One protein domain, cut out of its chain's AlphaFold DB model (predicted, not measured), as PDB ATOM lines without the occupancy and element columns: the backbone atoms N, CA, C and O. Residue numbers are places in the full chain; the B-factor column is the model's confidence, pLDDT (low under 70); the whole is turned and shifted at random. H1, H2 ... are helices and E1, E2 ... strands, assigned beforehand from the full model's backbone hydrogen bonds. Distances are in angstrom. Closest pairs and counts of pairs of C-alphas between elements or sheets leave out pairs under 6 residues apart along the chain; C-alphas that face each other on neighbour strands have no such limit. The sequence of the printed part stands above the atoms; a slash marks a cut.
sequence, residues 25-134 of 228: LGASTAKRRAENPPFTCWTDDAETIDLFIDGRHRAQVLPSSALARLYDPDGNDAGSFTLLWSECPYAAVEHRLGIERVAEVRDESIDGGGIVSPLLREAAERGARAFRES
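What this domain is: This is residues 25 to 134 of the 228 residues of an uncharacterized protein of Ensifer sp. HO-A22 (UniProt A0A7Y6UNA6). A twisted six-stranded sheet, five of its strands a meander, has the short helix H2 over one face; the long helix H3 starts beside edge strand E6 and runs on past the sheet, while H1 sits off the sheet at the other end of the long axis. The printed part has 110 residues, with three named helices and six named strands, in the order H1 E1 E2 E3 E4 E5 H2 E6 H3 along the chain. The sheet is mixed, in the order E5 E4 E3 E2 E1 E6, and the class is mixed, helices and strands. The whole is compact, with a radius of gyration of the C-alphas of 13.6 A and spans of 42 by 32 by 25 A.

Where its parts are: Look first at the meander, each strand the antiparallel neighbour of the one before: E1, residues 41 to 44; E2, 49 to 53; E3, 56 to 62, 18.0 A long; E4, 67 to 71; E5, 77 to 82, 15.2 A. E6 is residues 105 to 107 and H2 is residues 89 to 97. Find C-alpha 25 at (147.967, 169.536, 137.609), where H1 runs to residue 35, 15.1 A. H3, residues 118 to 134, runs 24.6 A to C-alpha 134 at (147.869, 161.087, 100.305).

How they stand to each other: E3 and E4 are antiparallel, with N 69 and O 60 at 2.8 A. E1 and E6 are parallel, with N 106 and O 42 at 2.8 A. H2 is on the sheet at a height of 8.6 A, slantwise to E3 at 47 degrees on the local plane. H3 is on the sheet too; its closest C-alpha to E6 is Pro 118, 6.1 A from Val 105. H2 and H3 are close but not clearly touching, about perpendicular at 89 degrees; their closest C-alphas, Tyr 90 and Arg 121, are 6.9 A apart. H1 is not on the sheet. In H1, H2 and H3, every O i to N i+4 pair is within hydrogen-bond range.

The domain as a whole: The C-alphas farthest apart, Glu 35 and Ser 134, are 43.3 A apart. The printed part has no cut, and no link is long. Residue 25 alone is under 70 in pLDDT.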
ATOM      1  N   LEU A  25     148.260 170.590 138.579       68.94
ATOM      2  CA  LEU A  25     147.967 169.536 137.609       68.94
ATOM      3  C   LEU A  25     148.917 168.349 137.772       68.94
ATOM      4  O   LEU A  25     148.442 167.231 137.926       68.94
ATOM      5  N   GLY A  26     150.229 168.588 137.865       72.12
ATOM      6  CA  GLY A  26     151.204 167.527 138.133       72.12
ATOM      7  C   GLY A  26     150.911 166.768 139.433       72.12
ATOM      8  O   GLY A  26     150.972 165.541 139.462       72.12
ATOM      9  N   ALA A  27     150.501 167.473 140.493       75.06
ATOM     10  CA  ALA A  27     150.078 166.846 141.746       75.06
ATOM     11  C   ALA A  27     148.773 166.037 141.601       75.06
ATOM     12  O   ALA A  27     148.652 164.960 142.183       75.06
ATOM     13  N   SER A  28     147.809 166.528 140.814       73.56
ATOM     14  CA  SER A  28     146.554 165.827 140.515       73.56
ATOM     15  C   SER A  28     146.793 164.545 139.712       73.56
ATOM     16  O   SER A  28     146.274 163.491 140.080       73.56
ATOM     17  N   THR A  29     147.625 164.604 138.668       73.00
ATOM     18  CA  THR A  29     148.015 163.436 137.864       73.00
ATOM     19  C   THR A  29     148.759 162.415 138.719       73.00
ATOM     20  O   THR A  29     148.401 161.239 138.713       73.00
ATOM     21  N   ALA A  30     149.724 162.849 139.539       77.88
ATOM     22  CA  ALA A  30     150.444 161.962 140.453       77.88
ATOM     23  C   ALA A  30     149.509 161.289 141.471       77.88
ATOM     24  O   ALA A  30     149.597 160.082 141.693       77.88
ATOM     25  N   LYS A  31     148.570 162.048 142.051       79.56
ATOM     26  CA  LYS A  31     147.551 161.507 142.956       79.56
ATOM     27  C   LYS A  31     146.674 160.472 142.249       79.56
ATOM     28  O   LYS A  31     146.449 159.396 142.793       79.56
ATOM     29  N   ARG A  32     146.229 160.754 141.021       75.88
ATOM     30  CA  ARG A  32     145.415 159.814 140.243       75.88
ATOM     31  C   ARG A  32     146.185 158.552 139.871       75.88
ATOM     32  O   ARG A  32     145.614 157.477 139.989       75.88
ATOM     33  N   ARG A  33     147.458 158.658 139.479       80.94
ATOM     34  CA  ARG A  33     148.329 157.494 139.243       80.94
ATOM     35  C   ARG A  33     148.521 156.664 140.517       80.94
ATOM     36  O   ARG A  33     148.616 155.449 140.428       80.94
ATOM     37  N   ALA A  34     148.537 157.281 141.699       82.88
ATOM     38  CA  ALA A  34     148.582 156.540 142.961       82.88
ATOM     39  C   ALA A  34     147.259 155.811 143.267       82.88
ATOM     40  O   ALA A  34     147.278 154.689 143.766       82.88
ATOM     41  N   GLU A  35     146.116 156.430 142.964       84.19
ATOM     42  CA  GLU A  35     144.783 155.840 143.171       84.19
ATOM     43  C   GLU A  35     144.425 154.789 142.107       84.19
ATOM     44  O   GLU A  35     143.729 153.820 142.398       84.19
ATOM     45  N   ASN A  36     144.905 154.979 140.878       82.50
ATOM     46  CA  ASN A  36     144.640 154.152 139.705       82.50
ATOM     47  C   ASN A  36     145.958 153.929 138.947       82.50
ATOM     48  O   ASN A  36     146.177 154.560 137.903       82.50
ATOM     49  N   PRO A  37     146.860 153.072 139.453       86.44
ATOM     50  CA  PRO A  37     148.140 152.829 138.801       86.44
ATOM     51  C   PRO A  37     147.938 152.343 137.359       86.44
ATOM     52  O   PRO A  37     146.994 151.587 137.092       86.44
ATOM     53  N   PRO A  38     148.772 152.797 136.407       88.50
ATOM     54  CA  PRO A  38     148.745 152.251 135.061       88.50
ATOM     55  C   PRO A  38     149.118 150.768 135.135       88.50
ATOM     56  O   PRO A  38     150.088 150.404 135.800       88.50
ATOM     57  N   PHE A  39     148.316 149.910 134.504       92.00
ATOM     58  CA  PHE A  39     148.530 148.463 134.520       92.00
ATOM     59  C   PHE A  39     148.737 147.945 133.101       92.00
ATOM     60  O   PHE A  39     149.878 147.776 132.685       92.00
ATOM     61  N   THR A  40     147.652 147.784 132.348       95.56
ATOM     62  CA  THR A  40     147.680 147.406 130.932       95.56
ATOM     63  C   THR A  40     146.956 148.490 130.147       95.56
ATOM     64  O   THR A  40     145.771 148.378 129.842       95.56
ATOM     65  N   CYS A  41     147.655 149.603 129.929       96.31
ATOM     66  CA  CYS A  41     147.098 150.813 129.337       96.31
ATOM     67  C   CYS A  41     148.177 151.662 128.668       96.31
ATOM     68  O   CYS A  41     149.348 151.639 129.049       96.31
ATOM     69  N   TRP A  42     147.738 152.481 127.724       97.38
ATOM     70  CA  TRP A  42     148.496 153.622 127.240       97.38
ATOM     71  C   TRP A  42     148.218 154.855 128.100       97.38
ATOM     72  O   TRP A  42     147.077 155.069 128.511       97.38
ATOM     73  N   THR A  43     149.233 155.678 128.334       94.50
ATOM     74  CA  THR A  43     149.115 157.017 128.922       94.50
ATOM     75  C   THR A  43     149.719 158.023 127.954       94.50
ATOM     76  O   THR A  43     150.904 157.946 127.648       94.50
ATOM     77  N   ASP A  44     148.895 158.931 127.453       93.75
ATOM     78  CA  ASP A  44     149.250 159.923 126.441       93.75
ATOM     79  C   ASP A  44     149.238 161.309 127.089       93.75
ATOM     80  O   ASP A  44     148.211 161.739 127.619       93.75
ATOM     81  N   ASP A  45     150.385 161.978 127.104       88.75
ATOM     82  CA  ASP A  45     150.516 163.358 127.548       88.75
ATOM     83  C   ASP A  45     151.091 164.250 126.433       88.75
ATOM     84  O   ASP A  45     151.263 163.847 125.286       88.75
ATOM     85  N   ALA A  46     151.347 165.522 126.746       83.25
ATOM     86  CA  ALA A  46     151.788 166.484 125.737       83.25
ATOM     87  C   ALA A  46     153.183 166.180 125.149       83.25
ATOM     88  O   ALA A  46     153.500 166.663 124.062       83.25
ATOM     89  N   GLU A  47     154.026 165.438 125.868       87.25
ATOM     90  CA  GLU A  47     155.426 165.199 125.506       87.25
ATOM     91  C   GLU A  47     155.686 163.739 125.119       87.25
ATOM     92  O   GLU A  47     156.593 163.463 124.326       87.25
ATOM     93  N   THR A  48     154.902 162.810 125.663       94.25
ATOM     94  CA  THR A  48     155.159 161.375 125.636       94.25
ATOM     95  C   THR A  48     153.877 160.554 125.507       94.25
ATOM     96  O   THR A  48     152.804 160.947 125.958       94.25
ATOM     97  N   ILE A  49     154.001 159.373 124.901       96.50
ATOM     98  CA  ILE A  49     152.959 158.341 124.929       96.50
ATOM     99  C   ILE A  49     153.599 157.070 125.482       96.50
ATOM    100  O   ILE A  49     154.367 156.400 124.787       96.50
ATOM    101  N   ASP A  50     153.304 156.751 126.734       97.25
ATOM    102  CA  ASP A  50     153.881 155.610 127.437       97.25
ATOM    103  C   ASP A  50     152.915 154.417 127.421       97.25
ATOM    104  O   ASP A  50     151.699 154.554 127.582       97.25
ATOM    105  N   LEU A  51     153.462 153.218 127.244       97.81
ATOM    106  CA  LEU A  51     152.740 151.954 127.330       97.81
ATOM    107  C   LEU A  51     153.115 151.220 128.607       97.81
ATOM    108  O   LEU A  51     154.286 150.891 128.820       97.81
ATOM    109  N   PHE A  52     152.105 150.831 129.375       96.69
ATOM    110  CA  PHE A  52     152.243 149.907 130.490       96.69
ATOM    111  C   PHE A  52     151.563 148.578 130.167       96.69
ATOM    112  O   PHE A  52     150.451 148.571 129.640       96.69
ATOM    113  N   ILE A  53     152.228 147.466 130.487       96.31
ATOM    114  CA  ILE A  53     151.658 146.111 130.473       96.31
ATOM    115  C   ILE A  53     151.951 145.473 131.824       96.31
ATOM    116  O   ILE A  53     153.103 145.455 132.264       96.31
ATOM    117  N   ASP A  54     150.911 144.977 132.484       93.56
ATOM    118  CA  ASP A  54     150.976 144.386 133.821       93.56
ATOM    119  C   ASP A  54     151.707 145.273 134.851       93.56
ATOM    120  O   ASP A  54     152.458 144.805 135.710       93.56
ATOM    121  N   GLY A  55     151.514 146.590 134.741       92.12
ATOM    122  CA  GLY A  55     152.109 147.599 135.621       92.12
ATOM    123  C   GLY A  55     153.561 147.944 135.301       92.12
ATOM    124  O   GLY A  55     154.184 148.712 136.031       92.12
ATOM    125  N   ARG A  56     154.116 147.395 134.218       94.06
ATOM    126  CA  ARG A  56     155.497 147.631 133.793       94.06
ATOM    127  C   ARG A  56     155.537 148.515 132.566       94.06
ATOM    128  O   ARG A  56     154.786 148.291 131.625       94.06
ATOM    129  N   HIS A  57     156.447 149.479 132.557       95.75
ATOM    130  CA  HIS A  57     156.682 150.333 131.400       95.75
ATOM    131  C   HIS A  57     157.318 149.504 130.271       95.75
ATOM    132  O   HIS A  57     158.371 148.901 130.462       95.75
ATOM    133  N   ARG A  58     156.651 149.419 129.117       97.62
ATOM    134  CA  ARG A  58     157.064 148.579 127.977       97.62
ATOM    135  C   ARG A  58     157.500 149.379 126.767       97.62
ATOM    136  O   ARG A  58     158.258 148.861 125.953       97.62
ATOM    137  N   ALA A  59     157.015 150.606 126.626       98.19
ATOM    138  CA  ALA A  59     157.435 151.484 125.553       98.19
ATOM    139  C   ALA A  59     157.153 152.941 125.887       98.19
ATOM    140  O   ALA A  59     156.191 153.229 126.586       98.19
ATOM    141  N   GLN A  60     157.948 153.825 125.297       97.88
ATOM    142  CA  GLN A  60     157.752 155.265 125.328       97.88
ATOM    143  C   GLN A  60     157.864 155.813 123.912       97.88
ATOM    144  O   GLN A  60     158.874 155.606 123.238       97.88
ATOM    145  N   VAL A  61     156.853 156.546 123.473       97.69
ATOM    146  CA  VAL A  61     156.879 157.310 122.229       97.69
ATOM    147  C   VAL A  61     157.168 158.767 122.552       97.69
ATOM    148  O   VAL A  61     156.571 159.336 123.459       97.69
ATOM    149  N   LEU A  62     158.062 159.370 121.778       95.06
ATOM    150  CA  LEU A  62     158.470 160.766 121.855       95.06
ATOM    151  C   LEU A  62     158.086 161.455 120.535       95.06
ATOM    152  O   LEU A  62     158.918 161.516 119.617       95.06
ATOM    153  N   PRO A  63     156.842 161.961 120.391       88.56
ATOM    154  CA  PRO A  63     156.323 162.458 119.115       88.56
ATOM    155  C   PRO A  63     157.192 163.549 118.478       88.56
ATOM    156  O   PRO A  63     157.411 163.538 117.263       88.56
ATOM    157  N   SER A  64     157.745 164.441 119.306       86.56
ATOM    158  CA  SER A  64     158.625 165.546 118.897       86.56
ATOM    159  C   SER A  64     159.919 165.087 118.224       86.56
ATOM    160  O   SER A  64     160.452 165.795 117.377       86.56
ATOM    161  N   SER A  65     160.405 163.890 118.563       89.19
ATOM    162  CA  SER A  65     161.651 163.324 118.031       89.19
ATOM    163  C   SER A  65     161.436 162.151 117.077       89.19
ATOM    164  O   SER A  65     162.406 161.532 116.654       89.19
ATOM    165  N   ALA A  66     160.176 161.827 116.753       92.69
ATOM    166  CA  ALA A  66     159.804 160.639 115.983       92.69
ATOM    167  C   ALA A  66     160.280 159.305 116.579       92.69
ATOM    168  O   ALA A  66     160.304 158.309 115.867       92.69
ATOM    169  N   LEU A  67     160.675 159.259 117.850       95.75
ATOM    170  CA  LEU A  67     161.331 158.091 118.431       95.75
ATOM    171  C   LEU A  67     160.345 157.269 119.256       95.75
ATOM    172  O   LEU A  67     159.638 157.813 120.100       95.75
ATOM    173  N   ALA A  68     160.355 155.955 119.072       97.81
ATOM    174  CA  ALA A  68     159.767 155.009 120.007       97.81
ATOM    175  C   ALA A  68     160.881 154.189 120.663       97.81
ATOM    176  O   ALA A  68     161.690 153.570 119.972       97.81
ATOM    177  N   ARG A  69     160.924 154.185 121.994       98.25
ATOM    178  CA  ARG A  69     161.783 153.325 122.816       98.25
ATOM    179  C   ARG A  69     160.977 152.141 123.311       98.25
ATOM    180  O   ARG A  69     159.815 152.304 123.681       98.25
ATOM    181  N   LEU A  70     161.590 150.969 123.325       98.31
ATOM    182  CA  LEU A  70     161.001 149.725 123.792       98.31
ATOM    183  C   LEU A  70     161.788 149.229 124.995       98.31
ATOM    184  O   LEU A  70     163.014 149.298 125.015       98.31
ATOM    185  N   TYR A  71     161.077 148.686 125.970       97.75
ATOM    186  CA  TYR A  71     161.669 148.133 127.177       97.75
ATOM    187  C   TYR A  71     161.423 146.623 127.244       97.75
ATOM    188  O   TYR A  71     160.395 146.121 126.777       97.75
ATOM    189  N   ASP A  72     162.358 145.869 127.816       94.62
ATOM    190  CA  ASP A  72     162.224 144.439 128.105       94.62
ATOM    191  C   ASP A  72     161.356 144.207 129.363       94.62
ATOM    192  O   ASP A  72     160.963 145.176 130.026       94.62
ATOM    193  N   PRO A  73     160.913 142.966 129.656       93.25
ATOM    194  CA  PRO A  73     160.006 142.711 130.782       93.25
ATOM    195  C   PRO A  73     160.552 143.150 132.149       93.25
ATOM    196  O   PRO A  73     159.779 143.361 133.087       93.25
ATOM    197  N   ASP A  74     161.865 143.336 132.254       91.12
ATOM    198  CA  ASP A  74     162.551 143.805 133.453       91.12
ATOM    199  C   ASP A  74     162.669 145.341 133.503       91.12
ATOM    200  O   ASP A  74     163.014 145.897 134.545       91.12
ATOM    201  N   GLY A  75     162.287 146.033 132.425       88.12
ATOM    202  CA  GLY A  75     162.299 147.489 132.296       88.12
ATOM    203  C   GLY A  75     163.595 148.052 131.709       88.12
ATOM    204  O   GLY A  75     163.789 149.266 131.746       88.12
ATOM    205  N   ASN A  76     164.481 147.207 131.177       93.81
ATOM    206  CA  ASN A  76     165.706 147.654 130.514       93.81
ATOM    207  C   ASN A  76     165.428 148.051 129.064       93.81
ATOM    208  O   ASN A  76     164.485 147.558 128.451       93.81
ATOM    209  N   ASP A  77     166.269 148.916 128.496       94.88
ATOM    210  CA  ASP A  77     166.192 149.283 127.079       94.88
ATOM    211  C   ASP A  77     166.383 148.038 126.191       94.88
ATOM    212  O   ASP A  77     167.415 147.367 126.242       94.88
ATOM    213  N   ALA A  78     165.361 147.725 125.396       95.31
ATOM    214  CA  ALA A  78     165.345 146.618 124.445       95.31
ATOM    215  C   ALA A  78     165.563 147.089 122.998       95.31
ATOM    216  O   ALA A  78     165.639 146.269 122.080       95.31
ATOM    217  N   GLY A  79     165.646 148.402 122.782       96.19
ATOM    218  CA  GLY A  79     165.867 149.025 121.492       96.19
ATOM    219  C   GLY A  79     164.894 150.159 121.202       96.19
ATOM    220  O   GLY A  79     163.986 150.488 121.965       96.19
ATOM    221  N   SER A  80     165.064 150.753 120.028       97.00
ATOM    222  CA  SER A  80     164.244 151.866 119.574       97.00
ATOM    223  C   SER A  80     164.011 151.819 118.072       97.00
ATOM    224  O   SER A  80     164.733 151.138 117.342       97.00
ATOM    225  N   PHE A  81     163.021 152.564 117.599       97.19
ATOM    226  CA  PHE A  81     162.776 152.747 116.174       97.19
ATOM    227  C   PHE A  81     162.172 154.119 115.877       97.19
ATOM    228  O   PHE A  81     161.567 154.753 116.746       97.19
ATOM    229  N   THR A  82     162.334 154.555 114.630       97.19
ATOM    230  CA  THR A  82     161.764 155.803 114.122       97.19
ATOM    231  C   THR A  82     160.342 155.559 113.621       97.19
ATOM    232  O   THR A  82     160.100 154.665 112.809       97.19
ATOM    233  N   LEU A  83     159.402 156.360 114.118       96.06
ATOM    234  CA  LEU A  83     157.999 156.376 113.724       96.06
ATOM    235  C   LEU A  83     157.785 157.266 112.504       96.06
ATOM    236  O   LEU A  83     158.118 158.460 112.505       96.06
ATOM    237  N   LEU A  84     157.137 156.691 111.499       97.12
ATOM    238  CA  LEU A  84     156.682 157.411 110.320       97.12
ATOM    239  C   LEU A  84     155.267 157.975 110.543       97.12
ATOM    240  O   LEU A  84     154.472 157.432 111.303       97.12
ATOM    241  N   TRP A  85     154.920 159.071 109.872       96.31
ATOM    242  CA  TRP A  85     153.574 159.660 109.879       96.31
ATOM    243  C   TRP A  85     152.515 158.767 109.246       96.31
ATOM    244  O   TRP A  85     151.337 158.890 109.572       96.31
ATOM    245  N   SER A  86     152.917 157.836 108.382       96.88
ATOM    246  CA  SER A  86     152.041 156.763 107.918       96.88
ATOM    247  C   SER A  86     151.683 155.749 109.008       96.88
ATOM    248  O   SER A  86     150.853 154.870 108.758       96.88
ATOM    249  N   GLU A  87     152.252 155.846 110.212       97.06
ATOM    250  CA  GLU A  87     152.055 154.900 111.305       97.06
ATOM    251  C   GLU A  87     151.229 155.497 112.445       97.06
ATOM    252  O   GLU A  87     151.399 156.640 112.861       97.06
ATOM    253  N   CYS A  88     150.328 154.680 112.991       96.81
ATOM    254  CA  CYS A  88     149.705 154.986 114.271       96.81
ATOM    255  C   CYS A  88     150.691 154.570 115.378       96.81
ATOM    256  O   CYS A  88     151.037 153.386 115.414       96.81
ATOM    257  N   PRO A  89     151.127 155.473 116.278       96.69
ATOM    258  CA  PRO A  89     152.145 155.176 117.289       96.69
ATOM    259  C   PRO A  89     151.756 153.984 118.167       96.69
ATOM    260  O   PRO A  89     152.562 153.077 118.364       96.69
ATOM    261  N   TYR A  90     150.491 153.925 118.593       97.62
ATOM    262  CA  TYR A  90     149.952 152.817 119.376       97.62
ATOM    263  C   TYR A  90     150.103 151.473 118.650       97.62
ATOM    264  O   TYR A  90     150.700 150.536 119.172       97.62
ATOM    265  N   ALA A  91     149.598 151.397 117.416       97.62
ATOM    266  CA  ALA A  91     149.600 150.162 116.637       97.62
ATOM    267  C   ALA A  91     151.017 149.741 116.215       97.62
ATOM    268  O   ALA A  91     151.323 148.552 116.190       97.62
ATOM    269  N   ALA A  92     151.886 150.704 115.898       97.38
ATOM    270  CA  ALA A  92     153.270 150.444 115.515       97.38
ATOM    271  C   ALA A  92     154.060 149.814 116.667       97.38
ATOM    272  O   ALA A  92     154.743 148.809 116.468       97.38
ATOM    273  N   VAL A  93     153.923 150.358 117.879       98.12
ATOM    274  CA  VAL A  93     154.556 149.797 119.078       98.12
ATOM    275  C   VAL A  93     153.971 148.431 119.432       98.12
ATOM    276  O   VAL A  93     154.738 147.503 119.678       98.12
ATOM    277  N   GLU A  94     152.643 148.272 119.412       98.19
ATOM    278  CA  GLU A  94     151.979 146.985 119.688       98.19
ATOM    279  C   GLU A  94     152.470 145.885 118.744       98.19
ATOM    280  O   GLU A  94     152.874 144.810 119.189       98.19
ATOM    281  N   HIS A  95     152.533 146.189 117.446       97.25
ATOM    282  CA  HIS A  95     153.077 145.285 116.439       97.25
ATOM    283  C   HIS A  95     154.553 144.956 116.701       97.25
ATOM    284  O   HIS A  95     154.956 143.798 116.599       97.25
ATOM    285  N   ARG A  96     155.371 145.953 117.065       96.25
ATOM    286  CA  ARG A  96     156.808 145.759 117.311       96.25
ATOM    287  C   ARG A  96     157.090 144.921 118.557       96.25
ATOM    288  O   ARG A  96     158.054 144.161 118.562       96.25
ATOM    289  N   LEU A  97     156.249 145.046 119.579       95.88
ATOM    290  CA  LEU A  97     156.292 144.224 120.789       95.88
ATOM    291  C   LEU A  97     155.640 142.845 120.602       95.88
ATOM    292  O   LEU A  97     155.815 141.985 121.463       95.88
ATOM    293  N   GLY A  98     154.901 142.623 119.510       96.00
ATOM    294  CA  GLY A  98     154.184 141.373 119.258       96.00
ATOM    295  C   GLY A  98     153.029 141.129 120.233       96.00
ATOM    296  O   GLY A  98     152.753 139.981 120.571       96.00
ATOM    297  N   ILE A  99     152.387 142.198 120.712       95.88
ATOM    298  CA  ILE A  99     151.273 142.127 121.667       95.88
ATOM    299  C   ILE A  99     149.935 142.425 120.992       95.88
ATOM    300  O   ILE A  99     149.868 143.031 119.921       95.88
ATOM    301  N   GLU A 100     148.852 142.010 121.645       96.56
ATOM    302  CA  GLU A 100     147.504 142.388 121.237       96.56
ATOM    303  C   GLU A 100     147.223 143.874 121.504       96.56
ATOM    304  O   GLU A 100     147.916 144.550 122.267       96.56
ATOM    305  N   ARG A 101     146.164 144.382 120.865       97.00
ATOM    306  CA  ARG A 101     145.712 145.765 121.020       97.00
ATOM    307  C   ARG A 101     145.337 146.049 122.472       97.00
ATOM    308  O   ARG A 101     144.403 145.455 123.009       97.00
ATOM    309  N   VAL A 102     145.978 147.050 123.057       96.81
ATOM    310  CA  VAL A 102     145.632 147.564 124.381       96.81
ATOM    311  C   VAL A 102     144.446 148.517 124.248       96.81
ATOM    312  O   VAL A 102     144.529 149.561 123.595       96.81
ATOM    313  N   ALA A 103     143.319 148.128 124.844       93.50
ATOM    314  CA  ALA A 103     142.055 148.853 124.724       93.50
ATOM    315  C   ALA A 103     142.059 150.194 125.471       93.50
ATOM    316  O   ALA A 103     141.450 151.159 125.011       93.50
ATOM    317  N   GLU A 104     142.732 150.254 126.619       95.38
ATOM    318  CA  GLU A 104     142.728 151.427 127.482       95.38
ATOM    319  C   GLU A 104     143.788 152.439 127.044       95.38
ATOM    320  O   GLU A 104     144.981 152.134 126.998       95.38
ATOM    321  N   VAL A 105     143.342 153.659 126.749       95.81
ATOM    322  CA  VAL A 105     144.194 154.815 126.462       95.81
ATOM    323  C   VAL A 105     143.763 155.937 127.390       95.81
ATOM    324  O   VAL A 105     142.601 156.332 127.362       95.81
ATOM    325  N   ARG A 106     144.665 156.418 128.239       93.69
ATOM    326  CA  ARG A 106     144.431 157.506 129.189       93.69
ATOM    327  C   ARG A 106     145.010 158.792 128.629       93.69
ATOM    328  O   ARG A 106     146.188 158.832 128.298       93.69
ATOM    329  N   ASP A 107     144.191 159.829 128.565       91.06
ATOM    330  CA  ASP A 107     144.621 161.179 128.220       91.06
ATOM    331  C   ASP A 107     145.136 161.868 129.485       91.06
ATOM    332  O   ASP A 107     144.350 162.392 130.273       91.06
ATOM    333  N   GLU A 108     146.442 161.808 129.720       87.88
ATOM    334  CA  GLU A 108     147.128 162.454 130.840       87.88
ATOM    335  C   GLU A 108     147.603 163.878 130.522       87.88
ATOM    336  O   GLU A 108     148.274 164.510 131.345       87.88
ATOM    337  N   SER A 109     147.198 164.426 129.371       82.31
ATOM    338  CA  SER A 109     147.388 165.840 129.074       82.31
ATOM    339  C   SER A 109     146.694 166.733 130.110       82.31
ATOM    340  O   SER A 109     145.827 166.316 130.888       82.31
ATOM    341  N   ILE A 110     147.058 168.018 130.095       73.19
ATOM    342  CA  ILE A 110     146.451 169.040 130.958       73.19
ATOM    343  C   ILE A 110     144.923 169.073 130.810       73.19
ATOM    344  O   ILE A 110     144.224 169.294 131.801       73.19
ATOM    345  N   ASP A 111     144.422 168.851 129.596       74.06
ATOM    346  CA  ASP A 111     143.000 168.950 129.281       74.06
ATOM    347  C   ASP A 111     142.262 167.625 129.525       74.06
ATOM    348  O   ASP A 111     141.128 167.636 130.006       74.06
ATOM    349  N   GLY A 112     142.910 166.484 129.265       74.38
ATOM    350  CA  GLY A 112     142.340 165.154 129.506       74.38
ATOM    351  C   GLY A 112     142.313 164.739 130.973       74.38
ATOM    352  O   GLY A 112     141.443 163.981 131.413       74.38
ATOM    353  N   GLY A 113     143.254 165.259 131.764       74.44
ATOM    354  CA  GLY A 113     143.291 165.119 133.213       74.44
ATOM    355  C   GLY A 113     143.447 163.687 133.722       74.44
ATOM    356  O   GLY A 113     143.207 163.468 134.903       74.44
ATOM    357  N   GLY A 114     143.815 162.726 132.876       76.31
ATOM    358  CA  GLY A 114     143.993 161.299 133.158       76.31
ATOM    359  C   GLY A 114     142.731 160.453 132.972       76.31
ATOM    360  O   GLY A 114     142.529 159.503 133.728       76.31
ATOM    361  N   ILE A 115     141.818 160.844 132.081       85.75
ATOM    362  CA  ILE A 115     140.587 160.093 131.776       85.75
ATOM    363  C   ILE A 115     140.850 159.119 130.624       85.75
ATOM    364  O   ILE A 115     141.599 159.426 129.700       85.75
ATOM    365  N   VAL A 116     140.217 157.944 130.654       89.31
ATOM    366  CA  VAL A 116     140.251 157.010 129.521       89.31
ATOM    367  C   VAL A 116     139.551 157.645 128.316       89.31
ATOM    368  O   VAL A 116     138.360 157.953 128.374       89.31
ATOM    369  N   SER A 117     140.287 157.827 127.223       90.69
ATOM    370  CA  SER A 117     139.840 158.487 126.000       90.69
ATOM    371  C   SER A 117     140.178 157.631 124.774       90.69
ATOM    372  O   SER A 117     141.327 157.612 124.326       90.69
ATOM    373  N   PRO A 118     139.195 156.940 124.163       87.19
ATOM    374  CA  PRO A 118     139.433 156.200 122.920       87.19
ATOM    375  C   PRO A 118     139.751 157.131 121.737       87.19
ATOM    376  O   PRO A 118     140.365 156.710 120.756       87.19
ATOM    377  N   LEU A 119     139.374 158.411 121.843       92.25
ATOM    378  CA  LEU A 119     139.502 159.403 120.777       92.25
ATOM    379  C   LEU A 119     140.956 159.682 120.388       92.25
ATOM    380  O   LEU A 119     141.199 159.995 119.225       92.25
ATOM    381  N   LEU A 120     141.903 159.554 121.322       93.25
ATOM    382  CA  LEU A 120     143.325 159.788 121.056       93.25
ATOM    383  C   LEU A 120     143.871 158.787 120.036       93.25
ATOM    384  O   LEU A 120     144.384 159.169 118.980       93.25
ATOM    385  N   ARG A 121     143.657 157.493 120.296       95.50
ATOM    386  CA  ARG A 121     144.035 156.439 119.354       95.50
ATOM    387  C   ARG A 121     143.293 156.588 118.037       95.50
ATOM    388  O   ARG A 121     143.921 156.507 116.987       95.50
ATOM    389  N   GLU A 122     141.981 156.801 118.067       96.06
ATOM    390  CA  GLU A 122     141.213 156.950 116.829       96.06
ATOM    391  C   GLU A 122     141.700 158.134 115.984       96.06
ATOM    392  O   GLU A 122     141.769 158.034 114.759       96.06
ATOM    393  N   ALA A 123     142.052 159.257 116.616       95.31
ATOM    394  CA  ALA A 123     142.619 160.410 115.929       95.31
ATOM    395  C   ALA A 123     143.965 160.065 115.284       95.31
ATOM    396  O   ALA A 123     144.162 160.368 114.106       95.31
ATOM    397  N   ALA A 124     144.845 159.368 116.006       95.69
ATOM    398  CA  ALA A 124     146.130 158.922 115.481       95.69
ATOM    399  C   ALA A 124     145.975 157.912 114.323       95.69
ATOM    400  O   ALA A 124     146.636 158.033 113.293       95.69
ATOM    401  N   GLU A 125     145.049 156.955 114.436       97.50
ATOM    402  CA  GLU A 125     144.732 155.987 113.379       97.50
ATOM    403  C   GLU A 125     144.173 156.667 112.121       97.50
ATOM    404  O   GLU A 125     144.565 156.317 111.002       97.50
ATOM    405  N   ARG A 126     143.275 157.649 112.290       98.06
ATOM    406  CA  ARG A 126     142.743 158.457 111.181       98.06
ATOM    407  C   ARG A 126     143.837 159.287 110.520       98.06
ATOM    408  O   ARG A 126     143.910 159.287 109.295       98.06
ATOM    409  N   GLY A 127     144.688 159.947 111.308       97.06
ATOM    410  CA  GLY A 127     145.803 160.750 110.802       97.06
ATOM    411  C   GLY A 127     146.768 159.915 109.965       97.06
ATOM    412  O   GLY A 127     147.012 160.233 108.803       97.06
ATOM    413  N   ALA A 128     147.214 158.780 110.507       97.44
ATOM    414  CA  ALA A 128     148.103 157.863 109.804       97.44
ATOM    415  C   ALA A 128     147.480 157.320 108.509       97.44
ATOM    416  O   ALA A 128     148.146 157.209 107.480       97.44
ATOM    417  N   ARG A 129     146.179 156.998 108.530       97.94
ATOM    418  CA  ARG A 129     145.452 156.562 107.330       97.94
ATOM    419  C   ARG A 129     145.388 157.657 106.268       97.94
ATOM    420  O   ARG A 129     145.761 157.389 105.131       97.94
ATOM    421  N   ALA A 130     144.961 158.862 106.637       97.94
ATOM    422  CA  ALA A 130     144.869 159.991 105.713       97.94
ATOM    423  C   ALA A 130     146.233 160.329 105.092       97.94
ATOM    424  O   ALA A 130     146.321 160.666 103.908       97.94
ATOM    425  N   PHE A 131     147.311 160.171 105.867       97.56
ATOM    426  CA  PHE A 131     148.666 160.361 105.374       97.56
ATOM    427  C   PHE A 131     149.046 159.319 104.310       97.56
ATOM    428  O   PHE A 131     149.504 159.702 103.234       97.56
ATOM    429  N   ARG A 132     148.778 158.026 104.564       96.75
ATOM    430  CA  ARG A 132     148.995 156.932 103.591       96.75
ATOM    431  C   ARG A 132     148.158 157.074 102.322       96.75
ATOM    432  O   ARG A 132     148.605 156.690 101.251       96.75
ATOM    433  N   GLU A 133     146.939 157.587 102.434       97.12
ATOM    434  CA  GLU A 133     146.074 157.825 101.270       97.12
ATOM    435  C   GLU A 133     146.611 158.962 100.391       97.12
ATOM    436  O   GLU A 133     146.452 158.930  99.173       97.12
ATOM    437  N   SER A 134     147.286 159.937 101.002       96.94
ATOM    438  CA  SER A 134     147.869 161.087 100.305       96.94
ATOM    439  C   SER A 134     149.268 160.825  99.735       96.94
ATOM    440  O   SER A 134     149.691 161.542  98.830       96.94
TER     441      SER A 134